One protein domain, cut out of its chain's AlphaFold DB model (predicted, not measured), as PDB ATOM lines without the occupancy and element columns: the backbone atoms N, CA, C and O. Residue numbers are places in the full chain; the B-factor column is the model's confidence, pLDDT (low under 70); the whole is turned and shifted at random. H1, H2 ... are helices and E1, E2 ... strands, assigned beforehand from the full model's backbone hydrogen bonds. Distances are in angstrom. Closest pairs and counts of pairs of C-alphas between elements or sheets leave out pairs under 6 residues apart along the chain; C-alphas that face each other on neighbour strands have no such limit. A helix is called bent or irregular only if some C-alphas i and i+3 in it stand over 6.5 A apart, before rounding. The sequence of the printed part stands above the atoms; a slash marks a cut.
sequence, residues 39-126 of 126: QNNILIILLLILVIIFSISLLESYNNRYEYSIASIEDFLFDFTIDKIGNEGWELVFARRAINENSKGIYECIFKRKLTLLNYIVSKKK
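Overview. This is residues 39 to 126 of the 126 residues of an uncharacterized protein of Bacteroidales bacterium (UniProt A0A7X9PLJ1). A twisted three-stranded sheet with H2 packed over one face makes the body; the long helix H1 sticks out as a free arm, and short H3 grazes the sheet. The 88 printed residues run H1, E1, H2, E2, E3, H3, mixed in class, with the antiparallel order E1, E3, E2. The whole is extended, radius of gyration of the C-alphas 21.9 A, spanning 78 by 26 by 17 A.

Along the chain. Find E1 at C-alpha 66 (-20.407, -50.191, 48.345), running to 74; E3 is residues 105 to 114, 29.7 A, and E2 is 91 to 99, bending by 59 degrees at 94. H2, residues 75 to 87, is irregular: C-alphas 76 and 79 are 7.8 A apart. H1 runs 35.6 A from C-alpha 39 (-11.665, -63.479, 5.145) to 62; H3 is 117 to 123.

Arrangement. Inner strand E3 is antiparallel to E1, N 69 to O 111 at 3.0 A, and forms a hairpin with E2, N 96 to O 108 at 2.9 A. H2 is on the sheet, making two layers, helix over sheet, at a height of 6.1 A, over E1 and along it at 21 degrees on the local plane; its closest C-alphas to E3 are Asp 75 and Ile 106, 5.1 A. E1, H2, E2 form a split strand-helix-strand unit, two strands running the same way with E3 between, crossover right-handed. H1 is not on the sheet; H3 only grazes it. Every O i to N i+4 pair is within hydrogen-bond range in H3, 18 of 20 in H1, 7 of 9 in H2.

Size, cuts and confidence. The farthest C-alphas, Gln 39 and Asn 102, are 78.6 A apart. The printed part has no cut, its links are tight, and pLDDT is under 70 at residues 58 to 64, 119 to 120 and 123 to 126.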
ATOM      1  N   GLN A  39     -10.959 -62.675   4.144       82.75
ATOM      2  CA  GLN A  39     -11.665 -63.479   5.145       82.75
ATOM      3  C   GLN A  39     -10.922 -63.508   6.491       82.75
ATOM      4  O   GLN A  39     -11.544 -63.316   7.535       82.75
ATOM      5  N   ASN A  40      -9.590 -63.639   6.480       82.38
ATOM      6  CA  ASN A  40      -8.777 -63.566   7.697       82.38
ATOM      7  C   ASN A  40      -8.854 -62.195   8.374       82.38
ATOM      8  O   ASN A  40      -8.975 -62.132   9.594       82.38
ATOM      9  N   ASN A  41      -8.830 -61.099   7.612       88.06
ATOM     10  CA  ASN A  41      -8.966 -59.761   8.191       88.06
ATOM     11  C   ASN A  41     -10.331 -59.566   8.862       88.06
ATOM     12  O   ASN A  41     -10.390 -59.030   9.966       88.06
ATOM     13  N   ILE A  42     -11.414 -60.040   8.237       92.75
ATOM     14  CA  ILE A  42     -12.755 -60.004   8.839       92.75
ATOM     15  C   ILE A  42     -12.778 -60.802  10.146       92.75
ATOM     16  O   ILE A  42     -13.286 -60.314  11.154       92.75
ATOM     17  N   LEU A  43     -12.188 -61.997  10.151       92.94
ATOM     18  CA  LEU A  43     -12.146 -62.859  11.329       92.94
ATOM     19  C   LEU A  43     -11.342 -62.229  12.480       92.94
ATOM     20  O   LEU A  43     -11.775 -62.282  13.631       92.94
ATOM     21  N   ILE A  44     -10.223 -61.565  12.175       94.12
ATOM     22  CA  ILE A  44      -9.417 -60.822  13.158       94.12
ATOM     23  C   ILE A  44     -10.205 -59.644  13.742       94.12
ATOM     24  O   ILE A  44     -10.191 -59.442  14.956       94.12
ATOM     25  N   ILE A  45     -10.913 -58.880  12.905       95.44
ATOM     26  CA  ILE A  45     -11.746 -57.757  13.364       95.44
ATOM     27  C   ILE A  45     -12.861 -58.264  14.283       95.44
ATOM     28  O   ILE A  45     -13.091 -57.688  15.346       95.44
ATOM     29  N   LEU A  46     -13.518 -59.366  13.918       95.31
ATOM     30  CA  LEU A  46     -14.578 -59.962  14.728       95.31
ATOM     31  C   LEU A  46     -14.051 -60.429  16.095       95.31
ATOM     32  O   LEU A  46     -14.684 -60.190  17.123       95.31
ATOM     33  N   LEU A  47     -12.862 -61.040  16.113       95.31
ATOM     34  CA  LEU A  47     -12.186 -61.461  17.338       95.31
ATOM     35  C   LEU A  47     -11.831 -60.259  18.226       95.31
ATOM     36  O   LEU A  47     -12.046 -60.306  19.434       95.31
ATOM     37  N   LEU A  48     -11.331 -59.168  17.640       96.12
ATOM     38  CA  LEU A  48     -11.031 -57.936  18.373       96.12
ATOM     39  C   LEU A  48     -12.285 -57.331  19.006       96.12
ATOM     40  O   LEU A  48     -12.250 -56.952  20.175       96.12
ATOM     41  N   ILE A  49     -13.400 -57.289  18.275       96.38
ATOM     42  CA  ILE A  49     -14.686 -56.816  18.809       96.38
ATOM     43  C   ILE A  49     -15.126 -57.686  19.991       96.38
ATOM     44  O   ILE A  49     -15.515 -57.152  21.029       96.38
ATOM     45  N   LEU A  50     -15.006 -59.013  19.876       95.44
ATOM     46  CA  LEU A  50     -15.334 -59.939  20.960       95.44
ATOM     47  C   LEU A  50     -14.478 -59.676  22.209       95.44
ATOM     48  O   LEU A  50     -15.007 -59.604  23.317       95.44
ATOM     49  N   VAL A  51     -13.167 -59.487  22.030       95.12
ATOM     50  CA  VAL A  51     -12.236 -59.173  23.123       95.12
ATOM     51  C   VAL A  51     -12.589 -57.837  23.780       95.12
ATOM     52  O   VAL A  51     -12.567 -57.744  25.007       95.12
ATOM     53  N   ILE A  52     -12.959 -56.817  23.002       94.56
ATOM     54  CA  ILE A  52     -13.378 -55.510  23.531       94.56
ATOM     55  C   ILE A  52     -14.662 -55.645  24.357       94.56
ATOM     56  O   ILE A  52     -14.695 -55.182  25.496       94.56
ATOM     57  N   ILE A  53     -15.690 -56.322  23.834       91.81
ATOM     58  CA  ILE A  53     -16.956 -56.550  24.551       91.81
ATOM     59  C   ILE A  53     -16.701 -57.307  25.861       91.81
ATOM     60  O   ILE A  53     -17.182 -56.905  26.922       91.81
ATOM     61  N   PHE A  54     -15.891 -58.366  25.806       88.38
ATOM     62  CA  PHE A  54     -15.527 -59.151  26.983       88.38
ATOM     63  C   PHE A  54     -14.759 -58.319  28.023       88.38
ATOM     64  O   PHE A  54     -15.032 -58.406  29.220       88.38
ATOM     65  N   SER A  55     -13.846 -57.453  27.572       83.44
ATOM     66  CA  SER A  55     -13.071 -56.565  28.448       83.44
ATOM     67  C   SER A  55     -13.953 -55.526  29.148       83.44
ATOM     68  O   SER A  55     -13.767 -55.270  30.337       83.44
ATOM     69  N   ILE A  56     -14.938 -54.956  28.443       82.69
ATOM     70  CA  ILE A  56     -15.905 -54.006  29.019       82.69
ATOM     71  C   ILE A  56     -16.746 -54.691  30.105       82.69
ATOM     72  O   ILE A  56     -16.905 -54.140  31.194       82.69
ATOM     73  N   SER A  57     -17.216 -55.915  29.850       74.81
ATOM     74  CA  SER A  57     -17.981 -56.694  30.832       74.81
ATOM     75  C   SER A  57     -17.170 -57.000  32.099       74.81
ATOM     76  O   SER A  57     -17.686 -56.892  33.215       74.81
ATOM     77  N   LEU A  58     -15.874 -57.310  31.961       68.44
ATOM     78  CA  LEU A  58     -14.997 -57.536  33.114       68.44
ATOM     79  C   LEU A  58     -14.798 -56.270  33.965       68.44
ATOM     80  O   LEU A  58     -14.699 -56.360  35.191       68.44
ATOM     81  N   LEU A  59     -14.750 -55.096  33.328       65.81
ATOM     82  CA  LEU A  59     -14.552 -53.817  34.012       65.81
ATOM     83  C   LEU A  59     -15.748 -53.447  34.901       65.81
ATOM     84  O   LEU A  59     -15.571 -52.891  35.986       65.81
ATOM     85  N   GLU A  60     -16.961 -53.796  34.476       61.75
ATOM     86  CA  GLU A  60     -18.185 -53.523  35.228       61.75
ATOM     87  C   GLU A  60     -18.252 -54.329  36.538       61.75
ATOM     88  O   GLU A  60     -18.693 -53.817  37.571       61.75
ATOM     89  N   SER A  61     -17.694 -55.543  36.536       58.00
ATOM     90  CA  SER A  61     -17.657 -56.428  37.706       58.00
ATOM     91  C   SER A  61     -16.738 -55.914  38.830       58.00
ATOM     92  O   SER A  61     -17.030 -56.095  40.014       58.00
ATOM     93  N   TYR A  62     -15.664 -55.182  38.499       57.28
ATOM     94  CA  TYR A  62     -14.728 -54.634  39.496       57.28
ATOM     95  C   TYR A  62     -15.291 -53.428  40.280       57.28
ATOM     96  O   TYR A  62     -14.782 -53.078  41.350       57.28
ATOM     97  N   ASN A  63     -16.366 -52.803  39.787       62.06
ATOM     98  CA  ASN A  63     -16.957 -51.592  40.368       62.06
ATOM     99  C   ASN A  63     -18.132 -51.848  41.329       62.06
ATOM    100  O   ASN A  63     -18.806 -50.904  41.742       62.06
ATOM    101  N   ASN A  64     -18.369 -53.091  41.745       68.69
ATOM    102  CA  ASN A  64     -19.413 -53.429  42.721       68.69
ATOM    103  C   ASN A  64     -18.940 -53.287  44.177       68.69
ATOM    104  O   ASN A  64     -19.158 -54.165  45.009       68.69
ATOM    105  N   ARG A  65     -18.284 -52.169  44.502       82.88
ATOM    106  CA  ARG A  65     -17.974 -51.812  45.893       82.88
ATOM    107  C   ARG A  65     -19.023 -50.843  46.419       82.88
ATOM    108  O   ARG A  65     -19.428 -49.928  45.709       82.88
ATOM    109  N   TYR A  66     -19.439 -51.045  47.663       89.81
ATOM    110  CA  TYR A  66     -20.407 -50.191  48.345       89.81
ATOM    111  C   TYR A  66     -19.811 -49.646  49.639       89.81
ATOM    112  O   TYR A  66     -19.090 -50.348  50.347       89.81
ATOM    113  N   GLU A  67     -20.109 -48.385  49.917       90.81
ATOM    114  CA  GLU A  67     -19.880 -47.718  51.192       90.81
ATOM    115  C   GLU A  67     -21.186 -47.747  51.991       90.81
ATOM    116  O   GLU A  67     -22.253 -47.578  51.401       90.81
ATOM    117  N   TYR A  68     -21.106 -47.957  53.307       93.69
ATOM    118  CA  TYR A  68     -22.266 -47.973  54.202       93.69
ATOM    119  C   TYR A  68     -22.153 -46.871  55.253       93.69
ATOM    120  O   TYR A  68     -21.060 -46.590  55.742       93.69
ATOM    121  N   SER A  69     -23.290 -46.280  55.614       94.38
ATOM    122  CA  SER A  69     -23.397 -45.268  56.666       94.38
ATOM    123  C   SER A  69     -24.629 -45.527  57.529       94.38
ATOM    124  O   SER A  69     -25.637 -46.033  57.039       94.38
ATOM    125  N   ILE A  70     -24.542 -45.185  58.813       95.94
ATOM    126  CA  ILE A  70     -25.645 -45.276  59.773       95.94
ATOM    127  C   ILE A  70     -25.921 -43.864  60.278       95.94
ATOM    128  O   ILE A  70     -24.988 -43.160  60.665       95.94
ATOM    129  N   ALA A  71     -27.186 -43.452  60.285       95.25
ATOM    130  CA  ALA A  71     -27.582 -42.157  60.826       95.25
ATOM    131  C   ALA A  71     -28.880 -42.257  61.627       95.25
ATOM    132  O   ALA A  71     -29.761 -43.055  61.304       95.25
ATOM    133  N   SER A  72     -28.994 -41.399  62.638       95.75
ATOM    134  CA  SER A  72     -30.218 -41.188  63.407       95.75
ATOM    135  C   SER A  72     -30.799 -39.824  63.044       95.75
ATOM    136  O   SER A  72     -30.121 -38.810  63.195       95.75
ATOM    137  N   ILE A  73     -32.030 -39.799  62.540       96.06
ATOM    138  CA  ILE A  73     -32.686 -38.613  61.979       96.06
ATOM    139  C   ILE A  73     -33.934 -38.302  62.805       96.06
ATOM    140  O   ILE A  73     -34.728 -39.193  63.091       96.06
ATOM    141  N   GLU A  74     -34.123 -37.047  63.205       95.38
ATOM    142  CA  GLU A  74     -35.323 -36.635  63.940       95.38
ATOM    143  C   GLU A  74     -36.569 -36.673  63.042       95.38
ATOM    144  O   GLU A  74     -36.497 -36.308  61.870       95.38
ATOM    145  N   ASP A  75     -37.715 -37.083  63.601       94.31
ATOM    146  CA  ASP A  75     -38.977 -37.303  62.860       94.31
ATOM    147  C   ASP A  75     -39.364 -36.081  61.998       94.31
ATOM    148  O   ASP A  75     -39.724 -36.214  60.834       94.31
ATOM    149  N   PHE A  76     -39.200 -34.865  62.535       93.62
ATOM    150  CA  PHE A  76     -39.558 -33.619  61.844       93.62
ATOM    151  C   PHE A  76     -38.557 -33.172  60.764       93.62
ATOM    152  O   PHE A  76     -38.872 -32.281  59.978       93.62
ATOM    153  N   LEU A  77     -37.353 -33.754  60.726       95.38
ATOM    154  CA  LEU A  77     -36.320 -33.477  59.716       95.38
ATOM    155  C   LEU A  77     -36.192 -34.596  58.687       95.38
ATOM    156  O   LEU A  77     -35.300 -34.524  57.835       95.38
ATOM    157  N   PHE A  78     -37.023 -35.635  58.787       94.06
ATOM    158  CA  PHE A  78     -36.846 -36.862  58.030       94.06
ATOM    159  C   PHE A  78     -36.826 -36.609  56.523       94.06
ATOM    160  O   PHE A  78     -35.801 -36.867  55.894       94.06
ATOM    161  N   ASP A  79     -37.886 -36.014  55.976       95.75
ATOM    162  CA  ASP A  79     -38.015 -35.775  54.533       95.75
ATOM    163  C   ASP A  79     -36.859 -34.920  53.996       95.75
ATOM    164  O   ASP A  79     -36.166 -35.308  53.058       95.75
ATOM    165  N   PHE A  80     -36.560 -33.807  54.675       96.69
ATOM    166  CA  PHE A  80     -35.470 -32.912  54.283       96.69
ATOM    167  C   PHE A  80     -34.106 -33.619  54.272       96.69
ATOM    168  O   PHE A  80     -33.278 -33.406  53.383       96.69
ATOM    169  N   THR A  81     -33.851 -34.452  55.281       95.62
ATOM    170  CA  THR A  81     -32.562 -35.123  55.449       95.62
ATOM    171  C   THR A  81     -32.415 -36.287  54.474       95.62
ATOM    172  O   THR A  81     -31.336 -36.460  53.909       95.62
ATOM    173  N   ILE A  82     -33.483 -37.051  54.229       95.31
ATOM    174  CA  ILE A  82     -33.500 -38.128  53.232       95.31
ATOM    175  C   ILE A  82     -33.275 -37.570  51.831       95.31
ATOM    176  O   ILE A  82     -32.417 -38.092  51.121       95.31
ATOM    177  N   ASP A  83     -33.947 -36.480  51.465       96.56
ATOM    178  CA  ASP A  83     -33.755 -35.847  50.158       96.56
ATOM    179  C   ASP A  83     -32.317 -35.357  49.979       96.56
ATOM    180  O   ASP A  83     -31.684 -35.588  48.945       96.56
ATOM    181  N   LYS A  84     -31.751 -34.720  51.010       96.19
ATOM    182  CA  LYS A  84     -30.358 -34.269  50.982       96.19
ATOM    183  C   LYS A  84     -29.384 -35.439  50.807       96.19
ATOM    184  O   LYS A  84     -28.517 -35.382  49.939       96.19
ATOM    185  N   ILE A  85     -29.530 -36.491  51.610       94.56
ATOM    186  CA  ILE A  85     -28.668 -37.682  51.572       94.56
ATOM    187  C   ILE A  85     -28.813 -38.409  50.223       94.56
ATOM    188  O   ILE A  85     -27.810 -38.813  49.629       94.56
ATOM    189  N   GLY A  86     -30.033 -38.495  49.689       94.62
ATOM    190  CA  GLY A  86     -30.318 -39.032  48.358       94.62
ATOM    191  C   GLY A  86     -29.600 -38.266  47.247       94.62
ATOM    192  O   GLY A  86     -28.953 -38.871  46.392       94.62
ATOM    193  N   ASN A  87     -29.613 -36.933  47.311       95.06
ATOM    194  CA  ASN A  87     -28.892 -36.073  46.366       95.06
ATOM    195  C   ASN A  87     -27.358 -36.228  46.447       95.06
ATOM    196  O   ASN A  87     -26.658 -35.978  45.466       95.06
ATOM    197  N   GLU A  88     -26.819 -36.688  47.579       91.81
ATOM    198  CA  GLU A  88     -25.400 -37.046  47.748       91.81
ATOM    199  C   GLU A  88     -25.057 -38.460  47.214       91.81
ATOM    200  O   GLU A  88     -23.920 -38.942  47.346       91.81
ATOM    201  N   GLY A  89     -26.035 -39.127  46.593       92.31
ATOM    202  CA  GLY A  89     -25.911 -40.438  45.961       92.31
ATOM    203  C   GLY A  89     -26.068 -41.616  46.920       92.31
ATOM    204  O   GLY A  89     -25.699 -42.734  46.565       92.31
ATOM    205  N   TRP A  90     -26.549 -41.383  48.140       95.62
ATOM    206  CA  TRP A  90     -26.828 -42.451  49.094       95.62
ATOM    207  C   TRP A  90     -28.233 -43.013  48.902       95.62
ATOM    208  O   TRP A  90     -29.199 -42.293  48.682       95.62
ATOM    209  N   GLU A  91     -28.350 -44.320  49.056       96.00
ATOM    210  CA  GLU A  91     -29.594 -45.067  48.966       96.00
ATOM    211  C   GLU A  91     -29.969 -45.593  50.351       96.00
ATOM    212  O   GLU A  91     -29.139 -46.194  51.042       96.00
ATOM    213  N   LEU A  92     -31.225 -45.402  50.756       96.38
ATOM    214  CA  LEU A  92     -31.751 -45.972  51.993       96.38
ATOM    215  C   LEU A  92     -31.924 -47.491  51.834       96.38
ATOM    216  O   LEU A  92     -32.631 -47.958  50.945       96.38
ATOM    217  N   VAL A  93     -31.283 -48.264  52.710       96.94
ATOM    218  CA  VAL A  93     -31.363 -49.736  52.725       96.94
ATOM    219  C   VAL A  93     -32.357 -50.214  53.768       96.94
ATOM    220  O   VAL A  93     -33.115 -51.153  53.539       96.94
ATOM    221  N   PHE A  94     -32.317 -49.582  54.935       97.19
ATOM    222  CA  PHE A  94     -33.122 -49.963  56.079       97.19
ATOM    223  C   PHE A  94     -33.436 -48.729  56.912       97.19
ATOM    224  O   PHE A  94     -32.576 -47.869  57.092       97.19
ATOM    225  N   ALA A  95     -34.648 -48.670  57.452       96.44
ATOM    226  CA  ALA A  95     -35.046 -47.674  58.430       96.44
ATOM    227  C   ALA A  95     -35.905 -48.340  59.503       96.44
ATOM    228  O   ALA A  95     -36.777 -49.155  59.194       96.44
ATOM    229  N   ARG A  96     -35.692 -47.958  60.760       96.50
ATOM    230  CA  ARG A  96     -36.602 -48.277  61.860       96.50
ATOM    231  C   ARG A  96     -36.904 -47.028  62.667       96.50
ATOM    232  O   ARG A  96     -36.030 -46.187  62.864       96.50
ATOM    233  N   ARG A  97     -38.134 -46.923  63.165       95.44
ATOM    234  CA  ARG A  97     -38.510 -45.875  64.114       95.44
ATOM    235  C   ARG A  97     -38.041 -46.271  65.512       95.44
ATOM    236  O   ARG A  97     -38.207 -47.420  65.918       95.44
ATOM    237  N   ALA A  98     -37.468 -45.323  66.234       94.69
ATOM    238  CA  ALA A  98     -37.002 -45.476  67.602       94.69
ATOM    239  C   ALA A  98     -37.382 -44.241  68.431       94.69
ATOM    240  O   ALA A  98     -37.890 -43.244  67.913       94.69
ATOM    241  N   ILE A  99     -37.156 -44.330  69.736       95.12
ATOM    242  CA  ILE A  99     -37.335 -43.228  70.675       95.12
ATOM    243  C   ILE A  99     -35.959 -42.928  71.260       95.12
ATOM    244  O   ILE A  99     -35.274 -43.844  71.712       95.12
ATOM    245  N   ASN A 100     -35.538 -41.667  71.212       91.69
ATOM    246  CA  ASN A 100     -34.264 -41.254  71.791       91.69
ATOM    247  C   ASN A 100     -34.365 -41.066  73.317       91.69
ATOM    248  O   ASN A 100     -35.445 -41.133  73.902       91.69
ATOM    249  N   GLU A 101     -33.238 -40.772  73.965       91.38
ATOM    250  CA  GLU A 101     -33.162 -40.564  75.423       91.38
ATOM    251  C   GLU A 101     -34.105 -39.456  75.930       91.38
ATOM    252  O   GLU A 101     -34.589 -39.510  77.057       91.38
ATOM    253  N   ASN A 102     -34.447 -38.493  75.069       93.12
ATOM    254  CA  ASN A 102     -35.360 -37.390  75.368       93.12
ATOM    255  C   ASN A 102     -36.831 -37.715  75.062       93.12
ATOM    256  O   ASN A 102     -37.651 -36.804  74.952       93.12
ATOM    257  N   SER A 103     -37.178 -38.993  74.885       91.56
ATOM    258  CA  SER A 103     -38.525 -39.452  74.516       91.56
ATOM    259  C   SER A 103     -39.054 -38.891  73.186       91.56
ATOM    260  O   SER A 103     -40.260 -38.895  72.943       91.56
ATOM    261  N   LYS A 104     -38.172 -38.414  72.298       92.88
ATOM    262  CA  LYS A 104     -38.547 -37.942  70.960       92.88
ATOM    263  C   LYS A 104     -38.451 -39.076  69.946       92.88
ATOM    264  O   LYS A 104     -37.521 -39.884  69.994       92.88
ATOM    265  N   GLY A 105     -39.391 -39.096  69.002       94.25
ATOM    266  CA  GLY A 105     -39.351 -39.999  67.856       94.25
ATOM    267  C   GLY A 105     -38.171 -39.681  66.938       94.25
ATOM    268  O   GLY A 105     -37.947 -38.525  66.577       94.25
ATOM    269  N   ILE A 106     -37.420 -40.713  66.570       96.75
ATOM    270  CA  ILE A 106     -36.321 -40.649  65.607       96.75
ATOM    271  C   ILE A 106     -36.404 -41.840  64.644       96.75
ATOM    272  O   ILE A 106     -37.019 -42.862  64.957       96.75
ATOM    273  N   TYR A 107     -35.749 -41.734  63.496       97.25
ATOM    274  CA  TYR A 107     -35.470 -42.852  62.604       97.25
ATOM    275  C   TYR A 107     -34.002 -43.218  62.675       97.25
ATOM    276  O   TYR A 107     -33.137 -42.368  62.507       97.25
ATOM    277  N   GLU A 108     -33.725 -44.496  62.877       96.81
ATOM    278  CA  GLU A 108     -32.400 -45.055  62.668       96.81
ATOM    279  C   GLU A 108     -32.351 -45.685  61.284       96.81
ATOM    280  O   GLU A 108     -33.142 -46.578  60.961       96.81
ATOM    281  N   CYS A 109     -31.423 -45.209  60.468       97.38
ATOM    282  CA  CYS A 109     -31.328 -45.544  59.061       97.38
ATOM    283  C   CYS A 109     -29.956 -46.124  58.729       97.38
ATOM    284  O   CYS A 109     -28.930 -45.676  59.242       97.38
ATOM    285  N   ILE A 110     -29.948 -47.095  57.819       97.69
ATOM    286  CA  ILE A 110     -28.750 -47.624  57.173       97.69
ATOM    287  C   ILE A 110     -28.809 -47.217  55.707       97.69
ATOM    288  O   ILE A 110     -29.780 -47.517  55.008       97.69
ATOM    289  N   PHE A 111     -27.746 -46.576  55.244       97.25
ATOM    290  CA  PHE A 111     -27.575 -46.138  53.869       97.25
ATOM    291  C   PHE A 111     -26.447 -46.907  53.196       97.25
ATOM    292  O   PHE A 111     -25.484 -47.321  53.849       97.25
ATOM    293  N   LYS A 112     -26.542 -47.053  51.875       94.88
ATOM    294  CA  LYS A 112     -25.459 -47.547  51.025       94.88
ATOM    295  C   LYS A 112     -25.213 -46.592  49.867       94.88
ATOM    296  O   LYS A 112     -26.133 -45.931  49.404       94.88
ATOM    297  N   ARG A 113     -23.994 -46.558  49.346       92.81
ATOM    298  CA  ARG A 113     -23.665 -45.838  48.111       92.81
ATOM    299  C   ARG A 113     -22.627 -46.605  47.315       92.81
ATOM    300  O   ARG A 113     -21.712 -47.190  47.891       92.81
ATOM    301  N   LYS A 114     -22.739 -46.591  45.986       89.50
ATOM    302  CA  LYS A 114     -21.735 -47.207  45.112       89.50
ATOM    303  C   LYS A 114     -20.418 -46.427  45.189       89.50
ATOM    304  O   LYS A 114     -20.373 -45.216  44.962       89.50
ATOM    305  N   LEU A 115     -19.329 -47.125  45.495       83.75
ATOM    306  CA  LEU A 115     -17.979 -46.571  45.471       83.75
ATOM    307  C   LEU A 115     -17.503 -46.489  44.026       83.75
ATOM    308  O   LEU A 115     -17.187 -47.496  43.395       83.75
ATOM    309  N   THR A 116     -17.417 -45.268  43.518       77.62
ATOM    310  CA  THR A 116     -16.660 -44.969  42.304       77.62
ATOM    311  C   THR A 116     -15.179 -44.805  42.650       77.62
ATOM    312  O   THR A 116     -14.824 -44.528  43.799       77.62
ATOM    313  N   LEU A 117     -14.291 -44.942  41.660       72.31
ATOM    314  CA  LEU A 117     -12.850 -44.707  41.842       72.31
ATOM    315  C   LEU A 117     -12.550 -43.328  42.457       72.31
ATOM    316  O   LEU A 117     -11.699 -43.223  43.335       72.31
ATOM    317  N   LEU A 118     -13.290 -42.292  42.048       71.56
ATOM    318  CA  LEU A 118     -13.177 -40.942  42.611       71.56
ATOM    319  C   LEU A 118     -13.557 -40.914  44.097       71.56
ATOM    320  O   LEU A 118     -12.785 -40.418  44.916       71.56
ATOM    321  N   ASN A 119     -14.698 -41.507  44.459       68.69
ATOM    322  CA  ASN A 119     -15.167 -41.541  45.847       68.69
ATOM    323  C   ASN A 119     -14.230 -42.355  46.752       68.69
ATOM    324  O   ASN A 119     -14.003 -41.977  47.897       68.69
ATOM    325  N   TYR A 120     -13.632 -43.430  46.228       69.88
ATOM    326  CA  TYR A 120     -12.652 -44.241  46.950       69.88
ATOM    327  C   TYR A 120     -11.362 -43.471  47.276       69.88
ATOM    328  O   TYR A 120     -10.829 -43.582  48.379       69.88
ATOM    329  N   ILE A 121     -10.851 -42.671  46.334       74.06
ATOM    330  CA  ILE A 121      -9.646 -41.860  46.561       74.06
ATOM    331  C   ILE A 121      -9.923 -40.757  47.591       74.06
ATOM    332  O   ILE A 121      -9.078 -40.483  48.442       74.06
ATOM    333  N   VAL A 122     -11.109 -40.144  47.541       73.62
ATOM    334  CA  VAL A 122     -11.520 -39.107  48.498       73.62
ATOM    335  C   VAL A 122     -11.718 -39.683  49.904       73.62
ATOM    336  O   VAL A 122     -11.250 -39.075  50.865       73.62
ATOM    337  N   SER A 123     -12.347 -40.858  50.046       66.81
ATOM    338  CA  SER A 123     -12.583 -41.470  51.363       66.81
ATOM    339  C   SER A 123     -11.293 -41.910  52.060       66.81
ATOM    340  O   SER A 123     -11.194 -41.795  53.274       66.81
ATOM    341  N   LYS A 124     -10.272 -42.336  51.306       66.69
ATOM    342  CA  LYS A 124      -8.946 -42.716  51.831       66.69
ATOM    343  C   LYS A 124      -8.084 -41.546  52.320       66.69
ATOM    344  O   LYS A 124      -7.035 -41.797  52.909       66.69
ATOM    345  N   LYS A 125      -8.463 -40.301  52.017       62.47
ATOM    346  CA  LYS A 125      -7.680 -39.095  52.335       62.47
ATOM    347  C   LYS A 125      -8.133 -38.395  53.626       62.47
ATOM    348  O   LYS A 125      -7.450 -37.471  54.061       62.47
ATOM    349  N   LYS A 126      -9.276 -38.800  54.184       51.19
ATOM    350  CA  LYS A 126      -9.756 -38.420  55.520       51.19
ATOM    351  C   LYS A 126      -9.255 -39.417  56.556       51.19
ATOM    352  O   LYS A 126      -9.023 -38.961  57.691       51.19
TER     353      LYS A 126